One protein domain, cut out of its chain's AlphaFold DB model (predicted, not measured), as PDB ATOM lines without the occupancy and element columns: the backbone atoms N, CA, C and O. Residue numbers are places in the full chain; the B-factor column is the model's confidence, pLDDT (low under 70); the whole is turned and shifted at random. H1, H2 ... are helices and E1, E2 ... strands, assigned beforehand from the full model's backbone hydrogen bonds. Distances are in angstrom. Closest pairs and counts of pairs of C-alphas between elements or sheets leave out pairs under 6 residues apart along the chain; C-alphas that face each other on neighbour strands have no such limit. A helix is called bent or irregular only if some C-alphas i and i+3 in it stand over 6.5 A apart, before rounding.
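Overview. This is residues 12 to 89 of the 183 residues of an uncharacterized protein of Methanohalophilus mahii (strain ATCC 35705 / DSM 5219 / SLP) (UniProt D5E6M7). A long helix, H3, runs along one side of the body, and the short irregular helix H5 crosses it in the middle of the domain. H4 packs on the later part of H3, the small hairpin of E1 and E2 sits by the last residues of H3 and H5, and at the other end of the body H2 packs on H5 while residues 12 to 18, of which 12 to 17 belong to H1, stick out freely. The printed part has 78 residues, with five named helices and then two named strands along the chain, H1 H2 H3 H4 H5 E1 E2; the sheet, in the order E1 - E2, is antiparallel, and the class is mostly helix. The whole is compact, with a radius of gyration of the C-alphas of 12.5 A and spans of 30 by 30 by 23 A.

Along the chain. H1, residues 12 to 17, begins at C-alpha 12 at (45.311, 34.150, -38.139). H2 is residues 20 to 23. H3, residues 35 to 52, is the longest helix at 26.1 A and begins at C-alpha 35 at (46.307, 23.116, -61.854). H4, residues 57 to 63, measures 10.0 A. H5, residues 69 to 78, measures 13.8 A and is irregular: C-alphas 74 and 77 are 9.4 A apart. E1, residues 79 to 82, measures 9.9 A, and E2, residues 85 to 88, measures 10.1 A and ends at C-alpha 88 at (28.068, 12.704, -48.210).

Arrangement. H1 touches no helix. H2 touches H5, the closest C-alphas being those of Gln 21 and Gly 76, 5.9 A apart. H3, with residues 47 to 51 alone, touches H4 at a steep tilt of 65 degrees, opposite ways; the closest C-alphas, of Val 47 and Thr 60, are 6.0 A apart. H3, with residues 40 to 48 alone, touches H5 at a steep tilt of 63 degrees, the same way; the closest C-alphas, of Ala 44 and Pro 71, are 4.5 A apart. H4 and H5 are near each other. E1 and E2 form a hairpin, with N 80 and O 87 at 3.0 A and N 87 and O 80 at 2.8 A, within hydrogen-bond range. The closest C-alphas of H3 and E2, of Arg 52 and Val 88, are 6.5 A apart. In H1, H3 and H4 every O i to N i+4 pair is within hydrogen-bond range, in H5 3 of 6 are, and H2 is too short for such a pair.

Size, cuts and confidence. The two C-alphas farthest apart, of Lys 13 and Gln 53, are 36.7 A from each other. The printed part has no cut. The link from H2 to H3, 11 residues, is long. The mean pLDDT of the printed part is 89.2, and residues 18 to 23 are under 70.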
ATOM      1  N   LEU A  12      45.494  35.468 -38.776       75.62
ATOM      2  CA  LEU A  12      45.311  34.150 -38.139       75.62
ATOM      3  C   LEU A  12      43.972  33.990 -37.402       75.62
ATOM      4  O   LEU A  12      43.473  32.872 -37.268       75.62
ATOM      5  N   LYS A  13      43.428  35.085 -36.861       83.12
ATOM      6  CA  LYS A  13      42.140  35.085 -36.166       83.12
ATOM      7  C   LYS A  13      40.994  34.985 -37.172       83.12
ATOM      8  O   LYS A  13      40.156  34.104 -37.026       83.12
ATOM      9  N   GLU A  14      41.020  35.812 -38.212       78.56
ATOM     10  CA  GLU A  14      40.020  35.804 -39.287       78.56
ATOM     11  C   GLU A  14      40.017  34.465 -40.031       78.56
ATOM     12  O   GLU A  14      38.958  33.894 -40.257       78.56
ATOM     13  N   LEU A  15      41.191  33.877 -40.286       73.25
ATOM     14  CA  LEU A  15      41.318  32.544 -40.887       73.25
ATOM     15  C   LEU A  15      40.724  31.410 -40.042       73.25
ATOM     16  O   LEU A  15      40.352  30.373 -40.584       73.25
ATOM     17  N   ARG A  16      40.668  31.563 -38.714       71.19
ATOM     18  CA  ARG A  16      40.038  30.579 -37.814       71.19
ATOM     19  C   ARG A  16      38.524  30.734 -37.744       71.19
ATOM     20  O   ARG A  16      37.844  29.765 -37.423       71.19
ATOM     21  N   GLU A  17      38.035  31.944 -37.976       76.19
ATOM     22  CA  GLU A  17      36.610  32.284 -38.003       76.19
ATOM     23  C   GLU A  17      36.003  32.067 -39.401       76.19
ATOM     24  O   GLU A  17      34.788  31.953 -39.539       76.19
ATOM     25  N   LEU A  18      36.858  31.939 -40.417       69.12
ATOM     26  CA  LEU A  18      36.536  31.615 -41.799       69.12
ATOM     27  C   LEU A  18      35.812  30.268 -41.900       69.12
ATOM     28  O   LEU A  18      36.368  29.207 -41.596       69.12
ATOM     29  N   ASN A  19      34.572  30.298 -42.378       66.00
ATOM     30  CA  ASN A  19      33.893  29.084 -42.781       66.00
ATOM     31  C   ASN A  19      34.445  28.664 -44.147       66.00
ATOM     32  O   ASN A  19      34.137  29.272 -45.165       66.00
ATOM     33  N   VAL A  20      35.290  27.632 -44.171       61.38
ATOM     34  CA  VAL A  20      35.934  27.135 -45.405       61.38
ATOM     35  C   VAL A  20      34.900  26.757 -46.476       61.38
ATOM     36  O   VAL A  20      35.210  26.820 -47.663       61.38
ATOM     37  N   GLN A  21      33.670  26.421 -46.070       56.47
ATOM     38  CA  GLN A  21      32.561  26.151 -46.986       56.47
ATOM     39  C   GLN A  21      32.116  27.392 -47.778       56.47
ATOM     40  O   GLN A  21      31.782  27.246 -48.947       56.47
ATOM     41  N   ASP A  22      32.206  28.601 -47.211       59.62
ATOM     42  CA  ASP A  22      31.829  29.858 -47.890       59.62
ATOM     43  C   ASP A  22      32.831  30.244 -48.999       59.62
ATOM     44  O   ASP A  22      32.567  31.113 -49.823       59.62
ATOM     45  N   TYR A  23      33.995  29.588 -49.016       65.44
ATOM     46  CA  TYR A  23      35.067  29.762 -50.000       65.44
ATOM     47  C   TYR A  23      35.382  28.444 -50.709       65.44
ATOM     48  O   TYR A  23      36.517  28.197 -51.148       65.44
ATOM     49  N   SER A  24      34.376  27.568 -50.751       71.75
ATOM     50  CA  SER A  24      34.466  26.281 -51.403       71.75
ATOM     51  C   SER A  24      34.880  26.477 -52.854       71.75
ATOM     52  O   SER A  24      34.314  27.271 -53.597       71.75
ATOM     53  N   VAL A  25      35.880  25.707 -53.266       86.81
ATOM     54  CA  VAL A  25      36.274  25.630 -54.671       86.81
ATOM     55  C   VAL A  25      35.296  24.734 -55.427       86.81
ATOM     56  O   VAL A  25      35.388  24.650 -56.637       86.81
ATOM     57  N   ALA A  26      34.368  24.037 -54.759       86.00
ATOM     58  CA  ALA A  26      33.470  23.064 -55.382       86.00
ATOM     59  C   ALA A  26      32.585  23.672 -56.478       86.00
ATOM     60  O   ALA A  26      32.342  23.011 -57.483       86.00
ATOM     61  N   GLU A  27      32.161  24.926 -56.310       87.44
ATOM     62  CA  GLU A  27      31.308  25.635 -57.271       87.44
ATOM     63  C   GLU A  27      32.084  26.212 -58.460       87.44
ATOM     64  O   GLU A  27      31.488  26.585 -59.466       87.44
ATOM     65  N   THR A  28      33.416  26.282 -58.379       91.19
ATOM     66  CA  THR A  28      34.233  26.768 -59.492       91.19
ATOM     67  C   THR A  28      34.161  25.773 -60.663       91.19
ATOM     68  O   THR A  28      34.468  24.585 -60.457       91.19
ATOM     69  N   PRO A  29      33.805  26.218 -61.884       93.19
ATOM     70  CA  PRO A  29      33.826  25.369 -63.070       93.19
ATOM     71  C   PRO A  29      35.197  24.727 -63.273       93.19
ATOM     72  O   PRO A  29      36.231  25.322 -62.968       93.19
ATOM     73  N   TRP A  30      35.236  23.504 -63.800       94.31
ATOM     74  CA  TRP A  30      36.480  22.746 -63.943       94.31
ATOM     75  C   TRP A  30      37.530  23.501 -64.760       94.31
ATOM     76  O   TRP A  30      38.722  23.453 -64.448       94.31
ATOM     77  N   ASN A  31      37.103  24.186 -65.819       93.19
ATOM     78  CA  ASN A  31      38.016  24.895 -66.711       93.19
ATOM     79  C   ASN A  31      38.665  26.112 -66.041       93.19
ATOM     80  O   ASN A  31      39.822  26.397 -66.348       93.19
ATOM     81  N   ASP A  32      37.987  26.708 -65.060       92.69
ATOM     82  CA  ASP A  32      38.445  27.885 -64.316       92.69
ATOM     83  C   ASP A  32      39.326  27.519 -63.110       92.69
ATOM     84  O   ASP A  32      39.877  28.392 -62.444       92.69
ATOM     85  N   LEU A  33      39.490  26.223 -62.821       90.75
ATOM     86  CA  LEU A  33      40.383  25.761 -61.764       90.75
ATOM     87  C   LEU A  33      41.857  25.892 -62.137       90.75
ATOM     88  O   LEU A  33      42.296  25.461 -63.214       90.75
ATOM     89  N   GLU A  34      42.648  26.307 -61.154       89.69
ATOM     90  CA  GLU A  34      44.097  26.184 -61.194       89.69
ATOM     91  C   GLU A  34      44.545  24.716 -61.226       89.69
ATOM     92  O   GLU A  34      43.844  23.790 -60.805       89.69
ATOM     93  N   SER A  35      45.765  24.479 -61.713       88.50
ATOM     94  CA  SER A  35      46.307  23.116 -61.854       88.50
ATOM     95  C   SER A  35      46.361  22.356 -60.525       88.50
ATOM     96  O   SER A  35      46.153  21.143 -60.493       88.50
ATOM     97  N   GLN A  36      46.631  23.060 -59.423       88.56
ATOM     98  CA  GLN A  36      46.631  22.470 -58.089       88.56
ATOM     99  C   GLN A  36      45.214  22.081 -57.652       88.56
ATOM    100  O   GLN A  36      45.006  20.938 -57.254       88.56
ATOM    101  N   ASP A  37      44.232  22.965 -57.835       90.94
ATOM    102  CA  ASP A  37      42.840  22.693 -57.468       90.94
ATOM    103  C   ASP A  37      42.222  21.559 -58.296       90.94
ATOM    104  O   ASP A  37      41.424  20.779 -57.778       90.94
ATOM    105  N   LYS A  38      42.621  21.405 -59.567       93.44
ATOM    106  CA  LYS A  38      42.246  20.241 -60.392       93.44
ATOM    107  C   LYS A  38      42.730  18.934 -59.761       93.44
ATOM    108  O   LYS A  38      41.964  17.974 -59.677       93.44
ATOM    109  N   ARG A  39      43.987  18.891 -59.300       93.56
ATOM    110  CA  ARG A  39      44.558  17.715 -58.618       93.56
ATOM    111  C   ARG A  39      43.857  17.445 -57.292       93.56
ATOM    112  O   ARG A  39      43.457  16.310 -57.032       93.56
ATOM    113  N   ASP A  40      43.659  18.482 -56.491       94.25
ATOM    114  CA  ASP A  40      43.046  18.362 -55.172       94.25
ATOM    115  C   ASP A  40      41.569  17.954 -55.281       94.25
ATOM    116  O   ASP A  40      41.119  17.065 -54.558       94.25
ATOM    117  N   ARG A  41      40.825  18.461 -56.270       95.00
ATOM    118  CA  ARG A  41      39.455  18.002 -56.545       95.00
ATOM    119  C   ARG A  41      39.400  16.518 -56.922       95.00
ATOM    120  O   ARG A  41      38.505  15.813 -56.459       95.00
ATOM    121  N   ILE A  42      40.354  16.008 -57.704       94.62
ATOM    122  CA  ILE A  42      40.421  14.570 -58.024       94.62
ATOM    123  C   ILE A  42      40.603  13.737 -56.746       94.62
ATOM    124  O   ILE A  42      39.906  12.736 -56.563       94.62
ATOM    125  N   LEU A  43      41.488  14.156 -55.837       96.06
ATOM    126  CA  LEU A  43      41.680  13.487 -54.541       96.06
ATOM    127  C   LEU A  43      40.421  13.576 -53.668       96.06
ATOM    128  O   LEU A  43      40.020  12.591 -53.044       96.06
ATOM    129  N   ALA A  44      39.743  14.723 -53.673       96.19
ATOM    130  CA  ALA A  44      38.473  14.905 -52.983       96.19
ATOM    131  C   ALA A  44      37.390  13.943 -53.501       96.19
ATOM    132  O   ALA A  44      36.650  13.366 -52.706       96.19
ATOM    133  N   PHE A  45      37.324  13.694 -54.811       95.75
ATOM    134  CA  PHE A  45      36.388  12.716 -55.370       95.75
ATOM    135  C   PHE A  45      36.689  11.274 -54.958       95.75
ATOM    136  O   PHE A  45      35.750  10.491 -54.799       95.75
ATOM    137  N   GLN A  46      37.955  10.915 -54.733       95.75
ATOM    138  CA  GLN A  46      38.293   9.600 -54.176       95.75
ATOM    139  C   GLN A  46      37.720   9.446 -52.762       95.75
ATOM    140  O   GLN A  46      37.080   8.436 -52.469       95.75
ATOM    141  N   VAL A  47      37.847  10.485 -51.927       97.38
ATOM    142  CA  VAL A  47      37.205  10.532 -50.603       97.38
ATOM    143  C   VAL A  47      35.687  10.421 -50.717       97.38
ATOM    144  O   VAL A  47      35.082   9.590 -50.041       97.38
ATOM    145  N   LEU A  48      35.066  11.225 -51.585       96.50
ATOM    146  CA  LEU A  48      33.616  11.223 -51.791       96.50
ATOM    147  C   LEU A  48      33.107   9.826 -52.168       96.50
ATOM    148  O   LEU A  48      32.127   9.342 -51.599       96.50
ATOM    149  N   ARG A  49      33.791   9.157 -53.102       94.56
ATOM    150  CA  ARG A  49      33.450   7.804 -53.555       94.56
ATOM    151  C   ARG A  49      33.551   6.783 -52.425       94.56
ATOM    152  O   ARG A  49      32.615   6.008 -52.244       94.56
ATOM    153  N   ALA A  50      34.638   6.797 -51.661       96.19
ATOM    154  CA  ALA A  50      34.828   5.888 -50.533       96.19
ATOM    155  C   ALA A  50      33.764   6.103 -49.444       96.19
ATOM    156  O   ALA A  50      33.158   5.157 -48.939       96.19
ATOM    157  N   MET A  51      33.443   7.362 -49.138       97.00
ATOM    158  CA  MET A  51      32.387   7.693 -48.181       97.00
ATOM    159  C   MET A  51      31.000   7.244 -48.653       97.00
ATOM    160  O   MET A  51      30.210   6.763 -47.839       97.00
ATOM    161  N   ARG A  52      30.702   7.321 -49.959       95.12
ATOM    162  CA  ARG A  52      29.470   6.750 -50.544       95.12
ATOM    163  C   ARG A  52      29.412   5.224 -50.414       95.12
ATOM    164  O   ARG A  52      28.323   4.661 -50.397       95.12
ATOM    165  N   GLN A  53      30.559   4.562 -50.277       94.62
ATOM    166  CA  GLN A  53      30.676   3.122 -50.021       94.62
ATOM    167  C   GLN A  53      30.674   2.766 -48.523       94.62
ATOM    168  O   GLN A  53      30.731   1.589 -48.174       94.62
ATOM    169  N   GLY A  54      30.545   3.756 -47.633       95.38
ATOM    170  CA  GLY A  54      30.422   3.558 -46.187       95.38
ATOM    171  C   GLY A  54      31.694   3.834 -45.387       95.38
ATOM    172  O   GLY A  54      31.678   3.681 -44.163       95.38
ATOM    173  N   GLU A  55      32.779   4.268 -46.028       96.25
ATOM    174  CA  GLU A  55      33.988   4.668 -45.312       96.25
ATOM    175  C   GLU A  55      33.828   6.007 -44.579       96.25
ATOM    176  O   GLU A  55      32.938   6.816 -44.850       96.25
ATOM    177  N   SER A  56      34.714   6.257 -43.612       95.69
ATOM    178  CA  SER A  56      34.732   7.524 -42.880       95.69
ATOM    179  C   SER A  56      35.730   8.502 -43.492       95.69
ATOM    180  O   SER A  56      36.867   8.126 -43.760       95.69
ATOM    181  N   LEU A  57      35.360   9.789 -43.552       95.44
ATOM    182  CA  LEU A  57      36.241  10.876 -44.003       95.44
ATOM    183  C   LEU A  57      37.648  10.797 -43.392       95.44
ATOM    184  O   LEU A  57      38.647  11.033 -44.059       95.44
ATOM    185  N   THR A  58      37.728  10.497 -42.092       93.94
ATOM    186  CA  THR A  58      39.011  10.495 -41.377       93.94
ATOM    187  C   THR A  58      39.896   9.316 -41.772       93.94
ATOM    188  O   THR A  58      41.106   9.513 -41.846       93.94
ATOM    189  N   SER A  59      39.330   8.127 -42.017       96.06
ATOM    190  CA  SER A  59      40.119   6.971 -42.471       96.06
ATOM    191  C   SER A  59      40.631   7.216 -43.879       96.06
ATOM    192  O   SER A  59      41.840   7.240 -44.091       96.06
ATOM    193  N   THR A  60      39.727   7.548 -44.801       96.69
ATOM    194  CA  THR A  60      40.070   7.715 -46.212       96.69
ATOM    195  C   THR A  60      41.047   8.873 -46.429       96.69
ATOM    196  O   THR A  60      42.029   8.724 -47.147       96.69
ATOM    197  N   ALA A  61      40.867  10.019 -45.753       95.38
ATOM    198  CA  ALA A  61      41.823  11.128 -45.853       95.38
ATOM    199  C   ALA A  61      43.224  10.735 -45.350       95.38
ATOM    200  O   ALA A  61      44.228  11.139 -45.934       95.38
ATOM    201  N   LYS A  62      43.301   9.923 -44.288       96.00
ATOM    202  CA  LYS A  62      44.574   9.417 -43.763       96.00
ATOM    203  C   LYS A  62      45.236   8.448 -44.741       96.00
ATOM    204  O   LYS A  62      46.443   8.539 -44.935       96.00
ATOM    205  N   GLU A  63      44.467   7.542 -45.336       96.25
ATOM    206  CA  GLU A  63      44.953   6.566 -46.322       96.25
ATOM    207  C   GLU A  63      45.484   7.247 -47.585       96.25
ATOM    208  O   GLU A  63      46.543   6.874 -48.083       96.25
ATOM    209  N   LEU A  64      44.812   8.306 -48.041       94.38
ATOM    210  CA  LEU A  64      45.246   9.125 -49.176       94.38
ATOM    211  C   LEU A  64      46.360  10.127 -48.825       94.38
ATOM    212  O   LEU A  64      46.864  10.812 -49.711       94.38
ATOM    213  N   GLY A  65      46.744  10.248 -47.551       95.44
ATOM    214  CA  GLY A  65      47.783  11.182 -47.110       95.44
ATOM    215  C   GLY A  65      47.398  12.661 -47.230       95.44
ATOM    216  O   GLY A  65      48.278  13.512 -47.339       95.44
ATOM    217  N   ILE A  66      46.102  12.986 -47.198       94.38
ATOM    218  CA  ILE A  66      45.585  14.351 -47.364       94.38
ATOM    219  C   ILE A  66      44.978  14.908 -46.074       94.38
ATOM    220  O   ILE A  66      44.545  14.188 -45.170       94.38
ATOM    221  N   SER A  67      44.915  16.237 -45.982       91.62
ATOM    222  CA  SER A  67      44.201  16.899 -44.887       91.62
ATOM    223  C   SER A  67      42.684  16.776 -45.069       91.62
ATOM    224  O   SER A  67      42.196  16.752 -46.194       91.62
ATOM    225  N   LYS A  68      41.914  16.776 -43.972       89.50
ATOM    226  CA  LYS A  68      40.435  16.779 -44.038       89.50
ATOM    227  C   LYS A  68      39.868  18.072 -44.637       89.50
ATOM    228  O   LYS A  68      38.781  18.052 -45.190       89.50
ATOM    229  N   GLN A  69      40.633  19.164 -44.579       87.12
ATOM    230  CA  GLN A  69      40.243  20.453 -45.155       87.12
ATOM    231  C   GLN A  69      40.135  20.395 -46.684       87.12
ATOM    232  O   GLN A  69      39.323  21.109 -47.260       87.12
ATOM    233  N   LEU A  70      40.920  19.530 -47.336       92.00
ATOM    234  CA  LEU A  70      40.910  19.374 -48.789       92.00
ATOM    235  C   LEU A  70      39.531  18.904 -49.304       92.00
ATOM    236  O   LEU A  70      38.900  19.648 -50.053       92.00
ATOM    237  N   PRO A  71      38.982  17.745 -48.887       93.44
ATOM    238  CA  PRO A  71      37.641  17.348 -49.309       93.44
ATOM    239  C   PRO A  71      36.549  18.305 -48.806       93.44
ATOM    240  O   PRO A  71      35.599  18.543 -49.537       93.44
ATOM    241  N   GLU A  72      36.687  18.918 -47.625       89.81
ATOM    242  CA  GLU A  72      35.733  19.940 -47.146       89.81
ATOM    243  C   GLU A  72      35.587  21.121 -48.113       89.81
ATOM    244  O   GLU A  72      34.493  21.640 -48.311       89.81
ATOM    245  N   MET A  73      36.675  21.515 -48.763       88.25
ATOM    246  CA  MET A  73      36.702  22.655 -49.665       88.25
ATOM    247  C   MET A  73      36.297  22.309 -51.098       88.25
ATOM    248  O   MET A  73      35.635  23.112 -51.750       88.25
ATOM    249  N   HIS A  74      36.704  21.143 -51.601       93.50
ATOM    250  CA  HIS A  74      36.455  20.744 -52.989       93.50
ATOM    251  C   HIS A  74      35.132  20.000 -53.183       93.50
ATOM    252  O   HIS A  74      34.710  19.842 -54.326       93.50
ATOM    253  N   LEU A  75      34.485  19.547 -52.102       93.38
ATOM    254  CA  LEU A  75      33.188  18.867 -52.166       93.38
ATOM    255  C   LEU A  75      32.003  19.764 -51.799       93.38
ATOM    256  O   LEU A  75      30.875  19.396 -52.113       93.38
ATOM    257  N   GLY A  76      32.230  20.917 -51.162       88.31
ATOM    258  CA  GLY A  76      31.167  21.872 -50.835       88.31
ATOM    259  C   GLY A  76      29.990  21.198 -50.122       88.31
ATOM    260  O   GLY A  76      30.184  20.419 -49.187       88.31
ATOM    261  N   GLU A  77      28.771  21.436 -50.607       89.88
ATOM    262  CA  GLU A  77      27.544  20.845 -50.054       89.88
ATOM    263  C   GLU A  77      27.480  19.312 -50.158       89.88
ATOM    264  O   GLU A  77      26.778  18.662 -49.379       89.88
ATOM    265  N   ALA A  78      28.246  18.696 -51.068       93.88
ATOM    266  CA  ALA A  78      28.289  17.242 -51.200       93.88
ATOM    267  C   ALA A  78      28.943  16.555 -49.991       93.88
ATOM    268  O   ALA A  78      28.770  15.345 -49.826       93.88
ATOM    269  N   LEU A  79      29.662  17.295 -49.135       94.62
ATOM    270  CA  LEU A  79      30.204  16.828 -47.859       94.62
ATOM    271  C   LEU A  79      29.666  17.689 -46.709       94.62
ATOM    272  O   LEU A  79      30.073  18.831 -46.508       94.62
ATOM    273  N   PHE A  80      28.806  17.111 -45.875       92.44
ATOM    274  CA  PHE A  80      28.126  17.838 -44.802       92.44
ATOM    275  C   PHE A  80      28.213  17.110 -43.459       92.44
ATOM    276  O   PHE A  80      28.545  15.925 -43.374       92.44
ATOM    277  N   LYS A  81      27.925  17.830 -42.370       91.38
ATOM    278  CA  LYS A  81      27.827  17.242 -41.029       91.38
ATOM    279  C   LYS A  81      26.376  16.985 -40.662       91.38
ATOM    280  O   LYS A  81      25.562  17.897 -40.632       91.38
ATOM    281  N   GLU A  82      26.099  15.760 -40.244       90.50
ATOM    282  CA  GLU A  82      24.825  15.346 -39.669       90.50
ATOM    283  C   GLU A  82      25.104  14.678 -38.320       90.50
ATOM    284  O   GLU A  82      25.932  13.772 -38.226       90.50
ATOM    285  N   ASN A  83      24.448  15.127 -37.245       92.06
ATOM    286  CA  ASN A  83      24.625  14.554 -35.902       92.06
ATOM    287  C   ASN A  83      26.106  14.423 -35.478       92.06
ATOM    288  O   ASN A  83      26.526  13.408 -34.919       92.06
ATOM    289  N   LYS A  84      26.910  15.461 -35.760       88.00
ATOM    290  CA  LYS A  84      28.368  15.529 -35.509       88.00
ATOM    291  C   LYS A  84      29.216  14.522 -36.302       88.00
ATOM    292  O   LYS A  84      30.400  14.367 -36.009       88.00
ATOM    293  N   ARG A  85      28.648  13.849 -37.302       90.50
ATOM    294  CA  ARG A  85      29.358  12.927 -38.196       90.50
ATOM    295  C   ARG A  85      29.386  13.490 -39.608       90.50
ATOM    296  O   ARG A  85      28.424  14.104 -40.049       90.50
ATOM    297  N   TRP A  86      30.492  13.263 -40.304       94.56
ATOM    298  CA  TRP A  86      30.593  13.585 -41.722       94.56
ATOM    299  C   TRP A  86      29.751  12.612 -42.544       94.56
ATOM    300  O   TRP A  86      29.808  11.398 -42.328       94.56
ATOM    301  N   ARG A  87      28.975  13.163 -43.467       95.62
ATOM    302  CA  ARG A  87      28.112  12.480 -44.424       95.62
ATOM    303  C   ARG A  87      28.365  13.051 -45.807       95.62
ATOM    304  O   ARG A  87      28.890  14.153 -45.939       95.62
ATOM    305  N   VAL A  88      27.976  12.287 -46.815       96.69
ATOM    306  CA  VAL A  88      28.068  12.704 -48.210       96.69
ATOM    307  C   VAL A  88      26.707  12.633 -48.869       96.69
ATOM    308  O   VAL A  88      25.907  11.750 -48.552       96.69
ATOM    309  N   ALA A  89      26.454  13.562 -49.783       95.12
ATOM    310  CA  ALA A  89      25.256  13.537 -50.599       95.12
ATOM    311  C   ALA A  89      25.299  12.323 -51.550       95.12
ATOM    312  O   ALA A  89      26.376  11.960 -52.050       95.12
TER     313      ALA A  89